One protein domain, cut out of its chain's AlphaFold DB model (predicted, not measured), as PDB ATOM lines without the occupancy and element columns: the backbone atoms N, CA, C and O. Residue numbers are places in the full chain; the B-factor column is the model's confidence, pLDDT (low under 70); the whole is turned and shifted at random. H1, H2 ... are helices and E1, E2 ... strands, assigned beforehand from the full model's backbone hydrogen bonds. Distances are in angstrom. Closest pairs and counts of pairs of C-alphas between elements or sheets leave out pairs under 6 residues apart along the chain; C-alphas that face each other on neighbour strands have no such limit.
ATOM      1  N   ALA A  28       8.822 -43.034   2.638       95.25
ATOM      2  CA  ALA A  28       9.622 -42.033   3.318       95.25
ATOM      3  C   ALA A  28      10.858 -41.631   2.520       95.25
ATOM      4  O   ALA A  28      11.082 -40.443   2.296       95.25
ATOM      5  N   GLU A  29      11.626 -42.594   2.017       94.44
ATOM      6  CA  GLU A  29      12.787 -42.326   1.171       94.44
ATOM      7  C   GLU A  29      12.413 -41.478  -0.056       94.44
ATOM      8  O   GLU A  29      13.136 -40.547  -0.420       94.44
ATOM      9  N   GLY A  30      11.243 -41.729  -0.654       93.44
ATOM     10  CA  GLY A  30      10.703 -40.903  -1.730       93.44
ATOM     11  C   GLY A  30      10.326 -39.485  -1.292       93.44
ATOM     12  O   GLY A  30      10.618 -38.533  -2.016       93.44
ATOM     13  N   VAL A  31       9.691 -39.334  -0.126       94.25
ATOM     14  CA  VAL A  31       9.325 -38.027   0.447       94.25
ATOM     15  C   VAL A  31      10.572 -37.191   0.729       94.25
ATOM     16  O   VAL A  31      10.695 -36.080   0.217       94.25
ATOM     17  N   TYR A  32      11.539 -37.726   1.469       94.38
ATOM     18  CA  TYR A  32      12.768 -37.008   1.809       94.38
ATOM     19  C   TYR A  32      13.644 -36.708   0.592       94.38
ATOM     20  O   TYR A  32      14.255 -35.643   0.538       94.38
ATOM     21  N   ARG A  33      13.709 -37.603  -0.404       93.00
ATOM     22  CA  ARG A  33      14.433 -37.327  -1.654       93.00
ATOM     23  C   ARG A  33      13.848 -36.117  -2.373       93.00
ATOM     24  O   ARG A  33      14.597 -35.253  -2.824       93.00
ATOM     25  N   ASP A  34      12.524 -36.048  -2.465       90.25
ATOM     26  CA  ASP A  34      11.854 -34.923  -3.106       90.25
ATOM     27  C   ASP A  34      12.000 -33.651  -2.273       90.25
ATOM     28  O   ASP A  34      12.269 -32.591  -2.838       90.25
ATOM     29  N   PHE A  35      11.939 -33.768  -0.944       89.88
ATOM     30  CA  PHE A  35      12.258 -32.672  -0.038       89.88
ATOM     31  C   PHE A  35      13.676 -32.151  -0.302       89.88
ATOM     32  O   PHE A  35      13.833 -30.982  -0.616       89.88
ATOM     33  N   VAL A  36      14.713 -32.993  -0.313       89.25
ATOM     34  CA  VAL A  36      16.098 -32.589  -0.641       89.25
ATOM     35  C   VAL A  36      16.197 -31.929  -2.020       89.25
ATOM     36  O   VAL A  36      16.863 -30.902  -2.168       89.25
ATOM     37  N   ALA A  37      15.510 -32.467  -3.032       85.50
ATOM     38  CA  ALA A  37      15.525 -31.912  -4.385       85.50
ATOM     39  C   ALA A  37      14.959 -30.480  -4.451       85.50
ATOM     40  O   ALA A  37      15.431 -29.674  -5.256       85.50
ATOM     41  N   MET A  38      14.000 -30.136  -3.585       81.62
ATOM     42  CA  MET A  38      13.466 -28.772  -3.467       81.62
ATOM     43  C   MET A  38      14.518 -27.761  -2.969       81.62
ATOM     44  O   MET A  38      14.414 -26.577  -3.281       81.62
ATOM     45  N   HIS A  39      15.565 -28.225  -2.279       79.06
ATOM     46  CA  HIS A  39      16.587 -27.398  -1.621       79.06
ATOM     47  C   HIS A  39      17.912 -27.301  -2.390       79.06
ATOM     48  O   HIS A  39      18.891 -26.773  -1.872       79.06
ATOM     49  N   GLN A  40      17.971 -27.832  -3.617       75.69
ATOM     50  CA  GLN A  40      19.092 -27.725  -4.573       75.69
ATOM     51  C   GLN A  40      20.505 -27.846  -3.958       75.69
ATOM     52  O   GLN A  40      21.436 -27.154  -4.367       75.69
ATOM     53  N   GLY A  41      20.673 -28.750  -2.989       76.69
ATOM     54  CA  GLY A  41      21.968 -29.086  -2.392       76.69
ATOM     55  C   GLY A  41      22.346 -28.345  -1.105       76.69
ATOM     56  O   GLY A  41      23.404 -28.660  -0.565       76.69
ATOM     57  N   SER A  42      21.514 -27.435  -0.579       81.94
ATOM     58  CA  SER A  42      21.726 -26.828   0.756       81.94
ATOM     59  C   SER A  42      21.441 -27.795   1.915       81.94
ATOM     60  O   SER A  42      21.808 -27.535   3.058       81.94
ATOM     61  N   LEU A  43      20.812 -28.927   1.605       88.94
ATOM     62  CA  LEU A  43      20.385 -29.946   2.548       88.94
ATOM     63  C   LEU A  43      20.767 -31.323   2.014       88.94
ATOM     64  O   LEU A  43      20.517 -31.639   0.848       88.94
ATOM     65  N   ARG A  44      21.324 -32.169   2.879       92.19
ATOM     66  CA  ARG A  44      21.450 -33.607   2.627       92.19
ATOM     67  C   ARG A  44      20.687 -34.372   3.687       92.19
ATOM     68  O   ARG A  44      20.705 -33.995   4.855       92.19
ATOM     69  N   ILE A  45      20.037 -35.450   3.263       93.88
ATOM     70  CA  ILE A  45      19.314 -36.350   4.155       93.88
ATOM     71  C   ILE A  45      19.721 -37.785   3.843       93.88
ATOM     72  O   ILE A  45      19.717 -38.204   2.688       93.88
ATOM     73  N   GLU A  46      20.057 -38.526   4.891       94.75
ATOM     74  CA  GLU A  46      20.259 -39.970   4.872       94.75
ATOM     75  C   GLU A  46      19.244 -40.610   5.822       94.75
ATOM     76  O   GLU A  46      19.058 -40.144   6.946       94.75
ATOM     77  N   ILE A  47      18.592 -41.681   5.374       94.81
ATOM     78  CA  ILE A  47      17.555 -42.375   6.141       94.81
ATOM     79  C   ILE A  47      17.985 -43.813   6.324       94.81
ATOM     80  O   ILE A  47      18.439 -44.470   5.387       94.81
ATOM     81  N   LYS A  48      17.792 -44.313   7.538       94.25
ATOM     82  CA  LYS A  48      17.994 -45.715   7.860       94.25
ATOM     83  C   LYS A  48      16.787 -46.243   8.614       94.25
ATOM     84  O   LYS A  48      16.411 -45.682   9.639       94.25
ATOM     85  N   ALA A  49      16.216 -47.348   8.144       92.69
ATOM     86  CA  ALA A  49      15.219 -48.076   8.916       92.69
ATOM     87  C   ALA A  49      15.877 -48.676  10.167       92.69
ATOM     88  O   ALA A  49      16.855 -49.422  10.066       92.69
ATOM     89  N   ALA A  50      15.353 -48.317  11.332       91.38
ATOM     90  CA  ALA A  50      15.753 -48.865  12.621       91.38
ATOM     91  C   ALA A  50      14.909 -50.095  12.975       91.38
ATOM     92  O   ALA A  50      15.440 -51.092  13.458       91.38
ATOM     93  N   GLU A  51      13.608 -50.033  12.693       93.94
ATOM     94  CA  GLU A  51      12.637 -51.063  13.055       93.94
ATOM     95  C   GLU A  51      11.489 -51.096  12.042       93.94
ATOM     96  O   GLU A  51      11.198 -50.093  11.384       93.94
ATOM     97  N   SER A  52      10.839 -52.248  11.884       94.31
ATOM     98  CA  SER A  52       9.608 -52.384  11.100       94.31
ATOM     99  C   SER A  52       8.747 -53.500  11.680       94.31
ATOM    100  O   SER A  52       9.271 -54.580  11.960       94.31
ATOM    101  N   ALA A  53       7.455 -53.247  11.861       95.94
ATOM    102  CA  ALA A  53       6.509 -54.214  12.412       95.94
ATOM    103  C   ALA A  53       5.053 -53.847  12.048       95.94
ATOM    104  O   ALA A  53       4.806 -52.726  11.589       95.94
ATOM    105  N   PRO A  54       4.092 -54.769  12.260       97.38
ATOM    106  CA  PRO A  54       2.668 -54.473  12.128       97.38
ATOM    107  C   PRO A  54       2.237 -53.322  13.039       97.38
ATOM    108  O   PRO A  54       2.715 -53.188  14.170       97.38
ATOM    109  N   LEU A  55       1.337 -52.473  12.548       96.12
ATOM    110  CA  LEU A  55       0.953 -51.234  13.224       96.12
ATOM    111  C   LEU A  55       0.108 -51.460  14.484       96.12
ATOM    112  O   LEU A  55       0.183 -50.671  15.426       96.12
ATOM    113  N   ASP A  56      -0.666 -52.540  14.535       96.38
ATOM    114  CA  ASP A  56      -1.467 -52.924  15.701       96.38
ATOM    115  C   ASP A  56      -0.623 -53.163  16.968       96.38
ATOM    116  O   ASP A  56      -1.099 -52.947  18.083       96.38
ATOM    117  N   THR A  57       0.664 -53.489  16.814       96.31
ATOM    118  CA  THR A  57       1.626 -53.584  17.925       96.31
ATOM    119  C   THR A  57       1.897 -52.243  18.623       96.31
ATOM    120  O   THR A  57       2.395 -52.226  19.751       96.31
ATOM    121  N   LEU A  58       1.549 -51.118  17.985       94.81
ATOM    122  CA  LEU A  58       1.670 -49.765  18.533       94.81
ATOM    123  C   LEU A  58       0.355 -49.210  19.099       94.81
ATOM    124  O   LEU A  58       0.315 -48.035  19.468       94.81
ATOM    125  N   ALA A  59      -0.711 -50.012  19.180       93.88
ATOM    126  CA  ALA A  59      -1.996 -49.566  19.714       93.88
ATOM    127  C   ALA A  59      -1.841 -48.902  21.098       93.88
ATOM    128  O   ALA A  59      -1.148 -49.410  21.984       93.88
ATOM    129  N   GLY A  60      -2.473 -47.739  21.280       91.25
ATOM    130  CA  GLY A  60      -2.380 -46.938  22.505       91.25
ATOM    131  C   GLY A  60      -1.071 -46.165  22.720       91.25
ATOM    132  O   GLY A  60      -0.980 -45.432  23.706       91.25
ATOM    133  N   ARG A  61      -0.063 -46.292  21.845       92.94
ATOM    134  CA  ARG A  61       1.185 -45.515  21.943       92.94
ATOM    135  C   ARG A  61       1.036 -44.144  21.287       92.94
ATOM    136  O   ARG A  61       0.501 -44.027  20.183       92.94
ATOM    137  N   ASP A  62       1.560 -43.118  21.954       92.19
ATOM    138  CA  ASP A  62       1.681 -41.779  21.378       92.19
ATOM    139  C   ASP A  62       2.907 -41.658  20.457       92.19
ATOM    140  O   ASP A  62       3.863 -42.439  20.548       92.19
ATOM    141  N   MET A  63       2.877 -40.675  19.555       92.62
ATOM    142  CA  MET A  63       3.960 -40.425  18.601       92.62
ATOM    143  C   MET A  63       5.259 -40.025  19.304       92.62
ATOM    144  O   MET A  63       6.337 -40.464  18.905       92.62
ATOM    145  N   GLN A  64       5.169 -39.258  20.394       91.62
ATOM    146  CA  GLN A  64       6.329 -38.865  21.190       91.62
ATOM    147  C   GLN A  64       7.097 -40.082  21.735       91.62
ATOM    148  O   GLN A  64       8.324 -40.052  21.795       91.62
ATOM    149  N   SER A  65       6.419 -41.170  22.101       92.75
ATOM    150  CA  SER A  65       7.057 -42.411  22.561       92.75
ATOM    151  C   SER A  65       7.790 -43.166  21.449       92.75
ATOM    152  O   SER A  65       8.595 -44.050  21.748       92.75
ATOM    153  N   LEU A  66       7.495 -42.857  20.183       92.62
ATOM    154  CA  LEU A  66       8.121 -43.463  19.007       92.62
ATOM    155  C   LEU A  66       9.318 -42.633  18.543       92.62
ATOM    156  O   LEU A  66      10.398 -43.174  18.330       92.62
ATOM    157  N   THR A  67       9.132 -41.321  18.407       92.94
ATOM    158  CA  THR A  67      10.126 -40.422  17.801       92.94
ATOM    159  C   THR A  67      10.924 -39.609  18.819       92.94
ATOM    160  O   THR A  67      11.893 -38.941  18.464       92.94
ATOM    161  N   GLY A  68      10.527 -39.631  20.089       90.31
ATOM    162  CA  GLY A  68      11.044 -38.715  21.096       90.31
ATOM    163  C   GLY A  68      10.574 -37.276  20.870       90.31
ATOM    164  O   GLY A  68       9.681 -36.993  20.069       90.31
ATOM    165  N   PHE A  69      11.187 -36.358  21.616       86.62
ATOM    166  CA  PHE A  69      10.986 -34.922  21.452       86.62
ATOM    167  C   PHE A  69      12.113 -34.343  20.581       86.62
ATOM    168  O   PHE A  69      13.282 -34.632  20.861       86.62
ATOM    169  N   PRO A  70      11.809 -33.527  19.558       85.94
ATOM    170  CA  PRO A  70      12.828 -32.982  18.670       85.94
ATOM    171  C   PRO A  70      13.690 -31.954  19.415       85.94
ATOM    172  O   PRO A  70      13.181 -30.995  19.993       85.94
ATOM    173  N   GLN A  71      15.010 -32.139  19.401       86.25
ATOM    174  CA  GLN A  71      15.953 -31.175  19.992       86.25
ATOM    175  C   GLN A  71      16.194 -29.963  19.081       86.25
ATOM    176  O   GLN A  71      16.564 -28.886  19.544       86.25
ATOM    177  N   PHE A  72      15.962 -30.143  17.783       86.69
ATOM    178  CA  PHE A  72      16.065 -29.111  16.764       86.69
ATOM    179  C   PHE A  72      14.912 -29.248  15.771       86.69
ATOM    180  O   PHE A  72      14.349 -30.334  15.584       86.69
ATOM    181  N   SER A  73      14.596 -28.130  15.135       84.88
ATOM    182  CA  SER A  73      13.689 -28.045  14.001       84.88
ATOM    183  C   SER A  73      14.508 -27.645  12.783       84.88
ATOM    184  O   SER A  73      15.318 -26.715  12.836       84.88
ATOM    185  N   LEU A  74      14.332 -28.372  11.688       84.69
ATOM    186  CA  LEU A  74      14.878 -28.011  10.393       84.69
ATOM    187  C   LEU A  74      13.898 -27.041   9.738       84.69
ATOM    188  O   LEU A  74      12.912 -27.453   9.127       84.69
ATOM    189  N   LEU A  75      14.170 -25.748   9.887       76.19
ATOM    190  CA  LEU A  75      13.400 -24.734   9.190       76.19
ATOM    191  C   LEU A  75      13.925 -24.591   7.772       76.19
ATOM    192  O   LEU A  75      15.125 -24.450   7.528       76.19
ATOM    193  N   VAL A  76      12.981 -24.611   6.847       70.06
ATOM    194  CA  VAL A  76      13.208 -24.269   5.459       70.06
ATOM    195  C   VAL A  76      12.549 -22.933   5.231       70.06
ATOM    196  O   VAL A  76      11.321 -22.826   5.235       70.06
ATOM    197  N   ASP A  77      13.375 -21.933   4.982       64.62
ATOM    198  CA  ASP A  77      12.882 -20.641   4.568       64.62
ATOM    199  C   ASP A  77      12.888 -20.582   3.039       64.62
ATOM    200  O   ASP A  77      13.938 -20.513   2.396       64.62
ATOM    201  N   ASP A  78      11.690 -20.536   2.450       61.06
ATOM    202  CA  ASP A  78      11.461 -20.069   1.071       61.06
ATOM    203  C   ASP A  78      11.607 -18.526   1.000       61.06
ATOM    204  O   ASP A  78      10.981 -17.862   0.184       61.06
ATOM    205  N   GLU A  79      12.387 -17.919   1.910       49.12
ATOM    206  CA  GLU A  79      12.614 -16.470   2.009       49.12
ATOM    207  C   GLU A  79      13.501 -15.924   0.892       49.12
ATOM    208  O   GLU A  79      13.567 -14.708   0.705       49.12
ATOM    209  N   SER A  80      14.227 -16.778   0.170       44.50
ATOM    210  CA  SER A  80      15.281 -16.297  -0.708       44.50
ATOM    211  C   SER A  80      14.705 -15.700  -1.992       44.50
ATOM    212  O   SER A  80      14.418 -16.380  -2.972       44.50
ATOM    213  N   ASP A  81      14.561 -14.374  -1.967       42.72
ATOM    214  CA  ASP A  81      14.812 -13.382  -3.018       42.72
ATOM    215  C   ASP A  81      15.346 -13.957  -4.342       42.72
ATOM    216  O   ASP A  81      16.469 -13.678  -4.756       42.72
ATOM    217  N   PHE A  82      14.523 -14.738  -5.045       48.66
ATOM    218  CA  PHE A  82      14.819 -15.308  -6.365       48.66
ATOM    219  C   PHE A  82      15.830 -16.478  -6.384       48.66
ATOM    220  O   PHE A  82      16.314 -16.824  -7.465       48.66
ATOM    221  N   ARG A  83      16.150 -17.112  -5.241       48.44
ATOM    222  CA  ARG A  83      17.138 -18.211  -5.133       48.44
ATOM    223  C   ARG A  83      16.591 -19.448  -4.405       48.44
ATOM    224  O   ARG A  83      15.402 -19.577  -4.169       48.44
ATOM    225  N   VAL A  84      17.473 -20.425  -4.206       52.94
ATOM    226  CA  VAL A  84      17.218 -21.732  -3.586       52.94
ATOM    227  C   VAL A  84      16.752 -21.558  -2.135       52.94
ATOM    228  O   VAL A  84      17.380 -20.764  -1.425       52.94
ATOM    229  N   PRO A  85      15.722 -22.287  -1.669       64.06
ATOM    230  CA  PRO A  85      15.356 -22.311  -0.255       64.06
ATOM    231  C   PRO A  85      16.568 -22.664   0.616       64.06
ATOM    232  O   PRO A  85      17.306 -23.616   0.329       64.06
ATOM    233  N   THR A  86      16.800 -21.886   1.669       67.38
ATOM    234  CA  THR A  86      17.877 -22.158   2.627       67.38
ATOM    235  C   THR A  86      17.315 -22.956   3.788       67.38
ATOM    236  O   THR A  86      16.374 -22.515   4.448       67.38
ATOM    237  N   ALA A  87      17.892 -24.128   4.032       78.75
ATOM    238  CA  ALA A  87      17.624 -24.899   5.233       78.75
ATOM    239  C   ALA A  87      18.516 -24.388   6.371       78.75
ATOM    240  O   ALA A  87      19.660 -24.004   6.134       78.75
ATOM    241  N   ARG A  88      18.009 -24.391   7.603       83.25
ATOM    242  CA  ARG A  88      18.786 -24.101   8.814       83.25
ATOM    243  C   ARG A  88      18.241 -24.869  10.006       83.25
ATOM    244  O   ARG A  88      17.044 -25.137  10.091       83.25
ATOM    245  N   TYR A  89      19.120 -25.175  10.952       85.38
ATOM    246  CA  TYR A  89      18.695 -25.677  12.253       85.38
ATOM    247  C   TYR A  89      18.297 -24.523  13.158       85.38
ATOM    248  O   TYR A  89      19.014 -23.525  13.264       85.38
ATOM    249  N   VAL A  90      17.180 -24.698  13.848       83.31
ATOM    250  CA  VAL A  90      16.761 -23.838  14.950       83.31
ATOM    251  C   VAL A  90      16.557 -24.714  16.174       83.31
ATOM    252  O   VAL A  90      16.032 -25.825  16.071       83.31
ATOM    253  N   GLU A  91      17.022 -24.241  17.328       81.06
ATOM    254  CA  GLU A  91      16.774 -24.919  18.596       81.06
ATOM    255  C   GLU A  91      15.271 -24.947  18.864       81.06
ATOM    256  O   GLU A  91      14.578 -23.932  18.744       81.06
ATOM    257  N   THR A  92      14.755 -26.125  19.196       73.88
ATOM    258  CA  THR A  92      13.319 -26.284  19.349       73.88
ATOM    259  C   THR A  92      12.868 -25.803  20.719       73.88
ATOM    260  O   THR A  92      13.166 -26.427  21.737       73.88
ATOM    261  N   ASN A  93      12.074 -24.733  20.750       69.00
ATOM    262  CA  ASN A  93      11.314 -24.376  21.939       69.00
ATOM    263  C   ASN A  93       9.996 -25.162  21.964       69.00
ATOM    264  O   ASN A  93       9.230 -25.178  21.000       69.00
ATOM    265  N   ARG A  94       9.703 -25.790  23.104       66.56
ATOM    266  CA  ARG A  94       8.487 -26.585  23.319       66.56
ATOM    267  C   ARG A  94       7.199 -25.782  23.154       66.56
ATOM    268  O   ARG A  94       6.175 -26.370  22.829       66.56
ATOM    269  N   GLU A  95       7.258 -24.471  23.352       64.56
ATOM    270  CA  GLU A  95       6.117 -23.565  23.182       64.56
ATOM    271  C   GLU A  95       5.823 -23.216  21.714       64.56
ATOM    272  O   GLU A  95       4.696 -22.844  21.394       64.56
ATOM    273  N   ASP A  96       6.808 -23.352  20.821       61.81
ATOM    274  CA  ASP A  96       6.664 -23.005  19.402       61.81
ATOM    275  C   ASP A  96       6.208 -24.199  18.541       61.81
ATOM    276  O   ASP A  96       5.669 -24.008  17.447       61.81
ATOM    277  N   LEU A  97       6.357 -25.429  19.047       65.06
ATOM    278  CA  LEU A  97       5.913 -26.637  18.359       65.06
ATOM    279  C   LEU A  97       4.407 -26.862  18.459       65.06
ATOM    280  O   LEU A  97       3.783 -26.720  19.513       65.06
ATOM    281  N   TYR A  98       3.842 -27.394  17.380       69.06
ATOM    282  CA  TYR A  98       2.519 -27.998  17.420       69.06
ATOM    283  C   TYR A  98       2.567 -29.365  18.124       69.06
ATOM    284  O   TYR A  98       2.624 -30.424  17.506       69.06
ATOM    285  N   LEU A  99       2.530 -29.343  19.459       68.94
ATOM    286  CA  LEU A  99       2.653 -30.539  20.304       68.94
ATOM    287  C   LEU A  99       1.495 -31.541  20.169       68.94
ATOM    288  O   LEU A  99       1.602 -32.652  20.685       68.94
ATOM    289  N   GLN A 100       0.387 -31.170  19.519       75.50
ATOM    290  CA  GLN A 100      -0.767 -32.066  19.412       75.50
ATOM    291  C   GLN A 100      -0.446 -33.312  18.592       75.50
ATOM    292  O   GLN A 100      -0.897 -34.383  18.977       75.50
ATOM    293  N   ASP A 101       0.364 -33.198  17.535       79.44
ATOM    294  CA  ASP A 101       0.746 -34.365  16.733       79.44
ATOM    295  C   ASP A 101       1.713 -35.285  17.497       79.44
ATOM    296  O   ASP A 101       1.622 -36.503  17.381       79.44
ATOM    297  N   LEU A 102       2.569 -34.731  18.367       82.06
ATOM    298  CA  LEU A 102       3.422 -35.522  19.266       82.06
ATOM    299  C   LEU A 102       2.610 -36.281  20.328       82.06
ATOM    300  O   LEU A 102       2.923 -37.427  20.639       82.06
ATOM    301  N   ALA A 103       1.565 -35.653  20.871       83.00
ATOM    302  CA  ALA A 103       0.646 -36.280  21.823       83.00
ATOM    303  C   ALA A 103      -0.403 -37.184  21.148       83.00
ATOM    304  O   ALA A 103      -1.205 -37.827  21.830       83.00
ATOM    305  N   ALA A 104      -0.442 -37.206  19.815       87.69
ATOM    306  CA  ALA A 104      -1.392 -37.995  19.054       87.69
ATOM    307  C   ALA A 104      -1.050 -39.491  19.154       87.69
ATOM    308  O   ALA A 104       0.115 -39.865  19.266       87.69
ATOM    309  N   SER A 105      -2.070 -40.351  19.110       91.94
ATOM    310  CA  SER A 105      -1.908 -41.813  19.161       91.94
ATOM    311  C   SER A 105      -2.025 -42.433  17.772       91.94
ATOM    312  O   SER A 105      -2.772 -41.945  16.918       91.94
ATOM    313  N   VAL A 106      -1.365 -43.568  17.561       91.81
ATOM    314  CA  VAL A 106      -1.572 -44.415  16.378       91.81
ATOM    315  C   VAL A 106      -3.059 -44.768  16.188       91.81
ATOM    316  O   VAL A 106      -3.546 -44.808  15.060       91.81
ATOM    317  N   ASP A 107      -3.836 -44.882  17.270       93.06
ATOM    318  CA  ASP A 107      -5.275 -45.198  17.218       93.06
ATOM    319  C   ASP A 107      -6.112 -44.152  16.459       93.06
ATOM    320  O   ASP A 107      -7.247 -44.418  16.053       93.06
ATOM    321  N   GLY A 108      -5.586 -42.936  16.275       92.56
ATOM    322  CA  GLY A 108      -6.251 -41.905  15.485       92.56
ATOM    323  C   GLY A 108      -6.435 -42.302  14.018       92.56
ATOM    324  O   GLY A 108      -7.434 -41.909  13.419       92.56
ATOM    325  N   PHE A 109      -5.558 -43.149  13.469       94.56
ATOM    326  CA  PHE A 109      -5.671 -43.649  12.096       94.56
ATOM    327  C   PHE A 109      -6.926 -44.494  11.875       94.56
ATOM    328  O   PHE A 109      -7.656 -44.279  10.906       94.56
ATOM    329  N   ALA A 110      -7.261 -45.371  12.825       93.94
ATOM    330  CA  ALA A 110      -8.475 -46.179  12.749       93.94
ATOM    331  C   ALA A 110      -9.738 -45.301  12.700       93.94
ATOM    332  O   ALA A 110     -10.681 -45.596  11.964       93.94
ATOM    333  N   LYS A 111      -9.739 -44.167  13.417       93.31
ATOM    334  CA  LYS A 111     -10.864 -43.213  13.433       93.31
ATOM    335  C   LYS A 111     -11.067 -42.496  12.099       93.31
ATOM    336  O   LYS A 111     -12.181 -42.055  11.827       93.31
ATOM    337  N   VAL A 112     -10.022 -42.378  11.282       93.69
ATOM    338  CA  VAL A 112     -10.081 -41.753   9.950       93.69
ATOM    339  C   VAL A 112     -10.126 -42.776   8.810       93.69
ATOM    340  O   VAL A 112      -9.971 -42.408   7.649       93.69
ATOM    341  N   GLY A 113     -10.404 -44.048   9.122       94.94
ATOM    342  CA  GLY A 113     -10.641 -45.090   8.120       94.94
ATOM    343  C   GLY A 113      -9.410 -45.899   7.717       94.94
ATOM    344  O   GLY A 113      -9.456 -46.578   6.694       94.94
ATOM    345  N   TYR A 114      -8.340 -45.865   8.515       96.00
ATOM    346  CA  TYR A 114      -7.135 -46.672   8.319       96.00
ATOM    347  C   TYR A 114      -6.950 -47.656   9.491       96.00
ATOM    348  O   TYR A 114      -6.316 -47.308  10.491       96.00
ATOM    349  N   PRO A 115      -7.541 -48.868   9.421       96.19
ATOM    350  CA  PRO A 115      -7.481 -49.852  10.503       96.19
ATOM    351  C   PRO A 115      -6.045 -50.298  10.787       96.19
ATOM    352  O   PRO A 115      -5.256 -50.473   9.857       96.19
ATOM    353  N   LEU A 116      -5.693 -50.482  12.060       96.56
ATOM    354  CA  LEU A 116      -4.307 -50.758  12.456       96.56
ATOM    355  C   LEU A 116      -3.845 -52.143  11.991       96.56
ATOM    356  O   LEU A 116      -2.705 -52.306  11.584       96.56
ATOM    357  N   GLU A 117      -4.753 -53.116  11.968       96.75
ATOM    358  CA  GLU A 117      -4.508 -54.493  11.537       96.75
ATOM    359  C   GLU A 117      -4.162 -54.633  10.043       96.75
ATOM    360  O   GLU A 117      -3.724 -55.693   9.601       96.75
ATOM    361  N   LEU A 118      -4.380 -53.576   9.252       96.50
ATOM    362  CA  LEU A 118      -4.038 -53.519   7.827       96.50
ATOM    363  C   LEU A 118      -2.783 -52.682   7.547       96.50
ATOM    364  O   LEU A 118      -2.421 -52.513   6.378       96.50
ATOM    365  N   GLY A 119      -2.187 -52.102   8.589       96.75
ATOM    366  CA  GLY A 119      -1.053 -51.201   8.485       96.75
ATOM    367  C   GLY A 119       0.235 -51.822   9.009       96.75
ATOM    368  O   GLY A 119       0.226 -52.652   9.914       96.75
ATOM    369  N   ASP A 120       1.349 -51.333   8.489       97.19
ATOM    370  CA  ASP A 120       2.689 -51.550   9.023       97.19
ATOM    371  C   ASP A 120       3.319 -50.192   9.359       97.19
ATOM    372  O   ASP A 120       2.936 -49.161   8.792       97.19
ATOM    373  N   TYR A 121       4.311 -50.182  10.250       96.75
ATOM    374  CA  TYR A 121       5.168 -49.015  10.456       96.75
ATOM    375  C   TYR A 121       6.637 -49.322  10.202       96.75
ATOM    376  O   TYR A 121       7.098 -50.461  10.317       96.75
ATOM    377  N   ARG A 122       7.393 -48.261   9.916       96.44
ATOM    378  CA  ARG A 122       8.856 -48.264   9.900       96.44
ATOM    379  C   ARG A 122       9.363 -47.117  10.760       96.44
ATOM    380  O   ARG A 122       9.094 -45.957  10.462       96.44
ATOM    381  N   LEU A 123      10.107 -47.434  11.820       96.50
ATOM    382  CA  LEU A 123      10.832 -46.424  12.586       96.50
ATOM    383  C   LEU A 123      12.136 -46.103  11.860       96.50
ATOM    384  O   LEU A 123      12.879 -47.003  11.460       96.50
ATOM    385  N   LEU A 124      12.416 -44.819  11.696       96.62
ATOM    386  CA  LEU A 124      13.501 -44.305  10.879       96.62
ATOM    387  C   LEU A 124      14.465 -43.498  11.742       96.62
ATOM    388  O   LEU A 124      14.055 -42.677  12.558       96.62
ATOM    389  N   THR A 125      15.758 -43.694  11.517       96.81
ATOM    390  CA  THR A 125      16.796 -42.745  11.917       96.81
ATOM    391  C   THR A 125      17.102 -41.853  10.726       96.81
ATOM    392  O   THR A 125      17.541 -42.336   9.678       96.81
ATOM    393  N   VAL A 126      16.884 -40.555  10.893       96.56
ATOM    394  CA  VAL A 126      17.095 -39.541   9.864       96.56
ATOM    395  C   VAL A 126      18.342 -38.754  10.236       96.56
ATOM    396  O   VAL A 126      18.430 -38.188  11.320       96.56
ATOM    397  N   SER A 127      19.335 -38.750   9.353       96.06
ATOM    398  CA  SER A 127      20.510 -37.887   9.453       96.06
ATOM    399  C   SER A 127      20.357 -36.723   8.490       96.06
ATOM    400  O   SER A 127      20.249 -36.940   7.286       96.06
ATOM    401  N   THR A 128      20.399 -35.503   9.005       94.25
ATOM    402  CA  THR A 128      20.351 -34.271   8.216       94.25
ATOM    403  C   THR A 128      21.723 -33.598   8.236       94.25
ATOM    404  O   THR A 128      22.438 -33.665   9.236       94.25
ATOM    405  N   GLU A 129      22.132 -32.982   7.127       93.50
ATOM    406  CA  GLU A 129      23.342 -32.156   7.037       93.50
ATOM    407  C   GLU A 129      23.004 -30.824   6.360       93.50
ATOM    408  O   GLU A 129      22.479 -30.810   5.244       93.50
ATOM    409  N   VAL A 130      23.326 -29.723   7.040       89.69
ATOM    410  CA  VAL A 130      23.159 -28.342   6.567       89.69
ATOM    411  C   VAL A 130      24.431 -27.582   6.918       89.69
ATOM    412  O   VAL A 130      24.863 -27.620   8.067       89.69
ATOM    413  N   ASP A 131      25.058 -26.932   5.936       86.94
ATOM    414  CA  ASP A 131      26.306 -26.169   6.113       86.94
ATOM    415  C   ASP A 131      27.417 -26.935   6.870       86.94
ATOM    416  O   ASP A 131      28.173 -26.377   7.665       86.94
ATOM    417  N   GLY A 132      27.512 -28.250   6.638       87.75
ATOM    418  CA  GLY A 132      28.478 -29.142   7.290       87.75
ATOM    419  C   GLY A 132      28.127 -29.542   8.729       87.75
ATOM    420  O   GLY A 132      28.829 -30.363   9.321       87.75
ATOM    421  N   LEU A 133      27.038 -29.016   9.297       91.12
ATOM    422  CA  LEU A 133      26.497 -29.451  10.580       91.12
ATOM    423  C   LEU A 133      25.573 -30.646  10.369       91.12
ATOM    424  O   LEU A 133      24.570 -30.561   9.655       91.12
ATOM    425  N   ARG A 134      25.901 -31.762  11.023       94.25
ATOM    426  CA  ARG A 134      25.109 -32.989  10.971       94.25
ATOM    427  C   ARG A 134      24.281 -33.149  12.238       94.25
ATOM    428  O   ARG A 134      24.821 -33.058  13.337       94.25
ATOM    429  N   GLN A 135      22.999 -33.434  12.067       94.75
ATOM    430  CA  GLN A 135      22.071 -33.743  13.146       94.75
ATOM    431  C   GLN A 135      21.366 -35.073  12.878       94.75
ATOM    432  O   GLN A 135      21.326 -35.555  11.743       94.75
ATOM    433  N   GLN A 136      20.848 -35.690  13.938       95.12
ATOM    434  CA  GLN A 136      20.086 -36.931  13.848       95.12
ATOM    435  C   GLN A 136      18.813 -36.846  14.673       95.12
ATOM    436  O   GLN A 136      18.822 -36.337  15.791       95.12
ATOM    437  N   HIS A 137      17.739 -37.404  14.132       95.25
ATOM    438  CA  HIS A 137      16.452 -37.507  14.804       95.25
ATOM    439  C   HIS A 137      15.711 -38.769  14.361       95.25
ATOM    440  O   HIS A 137      16.134 -39.473  13.437       95.25
ATOM    441  N   ALA A 138      14.623 -39.080  15.060       95.94
ATOM    442  CA  ALA A 138      13.750 -40.186  14.706       95.94
ATOM    443  C   ALA A 138      12.511 -39.680  13.963       95.94
ATOM    444  O   ALA A 138      11.948 -38.642  14.306       95.94
ATOM    445  N   ALA A 139      12.080 -40.451  12.974       96.56
ATOM    446  CA  ALA A 139      10.830 -40.266  12.249       96.56
ATOM    447  C   ALA A 139      10.136 -41.623  12.108       96.56
ATOM    448  O   ALA A 139      10.760 -42.669  12.304       96.56
ATOM    449  N   VAL A 140       8.854 -41.633  11.768       96.12
ATOM    450  CA  VAL A 140       8.101 -42.872  11.563       96.12
ATOM    451  C   VAL A 140       7.277 -42.793  10.288       96.12
ATOM    452  O   VAL A 140       6.637 -41.789   9.993       96.12
ATOM    453  N   GLU A 141       7.319 -43.867   9.516       96.44
ATOM    454  CA  GLU A 141       6.457 -44.097   8.364       96.44
ATOM    455  C   GLU A 141       5.344 -45.058   8.768       96.44
ATOM    456  O   GLU A 141       5.616 -46.091   9.379       96.44
ATOM    457  N   PHE A 142       4.111 -44.741   8.387       96.38
ATOM    458  CA  PHE A 142       2.954 -45.623   8.504       96.38
ATOM    459  C   PHE A 142       2.426 -45.926   7.109       96.38
ATOM    460  O   PHE A 142       2.257 -44.998   6.318       96.38
ATOM    461  N   CYS A 143       2.150 -47.193   6.805       96.69
ATOM    462  CA  CYS A 143       1.692 -47.612   5.484       96.69
ATOM    463  C   CYS A 143       0.570 -48.650   5.558       96.69
ATOM    464  O   CYS A 143       0.709 -49.693   6.185       96.69
ATOM    465  N   TRP A 144      -0.501 -48.397   4.812       96.75
ATOM    466  CA  TRP A 144      -1.612 -49.302   4.532       96.75
ATOM    467  C   TRP A 144      -1.573 -49.661   3.052       96.75
ATOM    468  O   TRP A 144      -2.296 -49.093   2.228       96.75
ATOM    469  N   ASN A 145      -0.698 -50.601   2.695       93.44
ATOM    470  CA  ASN A 145      -0.443 -50.967   1.298       93.44
ATOM    471  C   ASN A 145      -1.716 -51.420   0.563       93.44
ATOM    472  O   ASN A 145      -1.916 -51.070  -0.599       93.44
ATOM    473  N   SER A 146      -2.607 -52.141   1.252       93.88
ATOM    474  CA  SER A 146      -3.901 -52.588   0.713       93.88
ATOM    475  C   SER A 146      -4.856 -51.436   0.381       93.88
ATOM    476  O   SER A 146      -5.744 -51.601  -0.453       93.88
ATOM    477  N   LEU A 147      -4.655 -50.273   1.003       93.88
ATOM    478  CA  LEU A 147      -5.426 -49.048   0.798       93.88
ATOM    479  C   LEU A 147      -4.662 -48.011  -0.043       93.88
ATOM    480  O   LEU A 147      -5.200 -46.944  -0.330       93.88
ATOM    481  N   GLY A 148      -3.419 -48.305  -0.442       93.38
ATOM    482  CA  GLY A 148      -2.569 -47.387  -1.200       93.38
ATOM    483  C   GLY A 148      -2.236 -46.093  -0.451       93.38
ATOM    484  O   GLY A 148      -2.088 -45.051  -1.087       93.38
ATOM    485  N   HIS A 149      -2.152 -46.138   0.882       93.75
ATOM    486  CA  HIS A 149      -1.913 -44.962   1.720       93.75
ATOM    487  C   HIS A 149      -0.648 -45.121   2.561       93.75
ATOM    488  O   HIS A 149      -0.477 -46.141   3.219       93.75
ATOM    489  N   CYS A 150       0.203 -44.098   2.576       95.06
ATOM    490  CA  CYS A 150       1.326 -43.983   3.497       95.06
ATOM    491  C   CYS A 150       1.446 -42.538   3.987       95.06
ATOM    492  O   CYS A 150       1.052 -41.608   3.281       95.06
ATOM    493  N   VAL A 151       2.024 -42.356   5.169       94.62
ATOM    494  CA  VAL A 151       2.336 -41.045   5.740       94.62
ATOM    495  C   VAL A 151       3.647 -41.114   6.517       94.62
ATOM    496  O   VAL A 151       3.975 -42.144   7.107       94.62
ATOM    497  N   VAL A 152       4.400 -40.014   6.515       95.38
ATOM    498  CA  VAL A 152       5.614 -39.854   7.324       95.38
ATOM    499  C   VAL A 152       5.351 -38.818   8.403       95.38
ATOM    500  O   VAL A 152       4.977 -37.686   8.101       95.38
ATOM    501  N   PHE A 153       5.587 -39.204   9.650       94.19
ATOM    502  CA  PHE A 153       5.654 -38.294  10.779       94.19
ATOM    503  C   PHE A 153       7.115 -38.018  11.130       94.19
ATOM    504  O   PHE A 153       7.848 -38.918  11.546       94.19
ATOM    505  N   ASP A 154       7.525 -36.763  10.970       93.50
ATOM    506  CA  ASP A 154       8.845 -36.271  11.346       93.50
ATOM    507  C   ASP A 154       8.671 -35.034  12.243       93.50
ATOM    508  O   ASP A 154       8.270 -33.982  11.747       93.50
ATOM    509  N   PRO A 155       8.946 -35.131  13.554       89.62
ATOM    510  CA  PRO A 155       8.760 -34.008  14.466       89.62
ATOM    511  C   PRO A 155       9.847 -32.932  14.341       89.62
ATOM    512  O   PRO A 155       9.700 -31.862  14.923       89.62
ATOM    513  N   SER A 156      10.946 -33.201  13.632       90.25
ATOM    514  CA  SER A 156      12.010 -32.225  13.378       90.25
ATOM    515  C   SER A 156      11.817 -31.480  12.057       90.25
ATOM    516  O   SER A 156      12.524 -30.502  11.823       90.25
ATOM    517  N   ILE A 157      10.887 -31.907  11.196       88.31
ATOM    518  CA  ILE A 157      10.558 -31.227   9.939       88.31
ATOM    519  C   ILE A 157       9.048 -30.998   9.859       88.31
ATOM    520  O   ILE A 157       8.283 -31.884   9.468       88.31
ATOM    521  N   ASP A 158       8.629 -29.773  10.168       82.31
ATOM    522  CA  ASP A 158       7.220 -29.392  10.163       82.31
ATOM    523  C   ASP A 158       6.560 -29.670   8.809       82.31
ATOM    524  O   ASP A 158       6.979 -29.182   7.755       82.31
ATOM    525  N   PHE A 159       5.479 -30.450   8.855       86.88
ATOM    526  CA  PHE A 159       4.647 -30.770   7.701       86.88
ATOM    527  C   PHE A 159       5.415 -31.317   6.480       86.88
ATOM    528  O   PHE A 159       5.040 -31.025   5.337       86.88
TER     529      PHE A 159
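AT A GLANCE: This is residues 28 to 159 of the 335 residues of an uncharacterized protein of Xanthomonadaceae bacterium SCN 69-123 (UniProt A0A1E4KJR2). A long, twisted sheet of four strands, E1, E4, E5 and E6, curls round helix H1, and a two-strand hairpin, E2 and E3, crosses one end of it, so that the two sheets are only partly face to face. Four short helices, H2 to H5, sit in the loops before and after that hairpin. The printed part has 132 residues, with five named helices and six named strands in the order H1 E1 H2 H3 E2 E3 H4 H5 E4 E5 E6; the larger sheet has the order E1 - E4 - E5 - E6, and both sheets are antiparallel. The class is mixed, helices and strands; the whole is compact, with a radius of gyration of the C-alphas of 15.5 A and spans of 46 by 31 by 25 A.

IN THESE COORDINATES: H1, residues 28 to 38, begins at C-alpha 28 (9.622, -42.033, 3.318) and is 15.4 A long. E1, residues 43 to 54, is 31.7 A long and bends by 56 degrees at residue 51. H2 is residues 55 to 58 and H3 residues 64 to 67. E2, residues 72 to 77, is 15.2 A long, and E3, residues 86 to 91, 16.2 A. H4 is residues 99 to 102 and H5 residues 108 to 111. E4, residues 120 to 130, is 31.0 A long, and E5, residues 133 to 144, 34.9 A. E6, residues 149 to 153, is 13.6 A long and ends at C-alpha 153 (5.654, -38.294, 10.779).

HOW THE PARTS SIT: H1 is on the larger sheet, in two layers, a helix on one face of a sheet; its closest C-alphas to E1 are those of Val 36 and Leu 43, 6.0 A apart. E1 and E4 are antiparallel, with N 46 and O 127 at 2.9 A. E4, E5 and E6 form a meander, each strand the antiparallel neighbour of the one before, with N 124 and O 139 at 2.8 A and N 142 and O 151 at 2.9 A. The hairpin E2 and E3 has N 75 and O 88 at 2.9 A. The two sheets form a sandwich, face to face, their strands at 78 degrees; the closest C-alphas of E3 and E4 are those of Arg 88 and Val 130, 6.5 A apart. H2 is on the larger sheet, on the opposite face to H1, while H3 only grazes this sheet with residues 64 to 67. H3 and H4 are close but not clearly touching, with the C-alphas of Gln 64 and Leu 102 4.8 A apart. H4 and H5 are not on the larger sheet. In H1 every O i to N i+4 pair is within hydrogen-bond range; H2, H3, H4 and H5 are too short for such a pair, and their one O i to N i+3 pair is within range in H2, H4 and H5 but not in H3.

THE WHOLE: The two C-alphas farthest apart, those of Asp 81 and Glu 117, are 47.7 A apart. The printed part has no cut, and no link is long. The mean pLDDT of the printed part is 86.9; residues 77 to 86 and 93 to 99 are under 70.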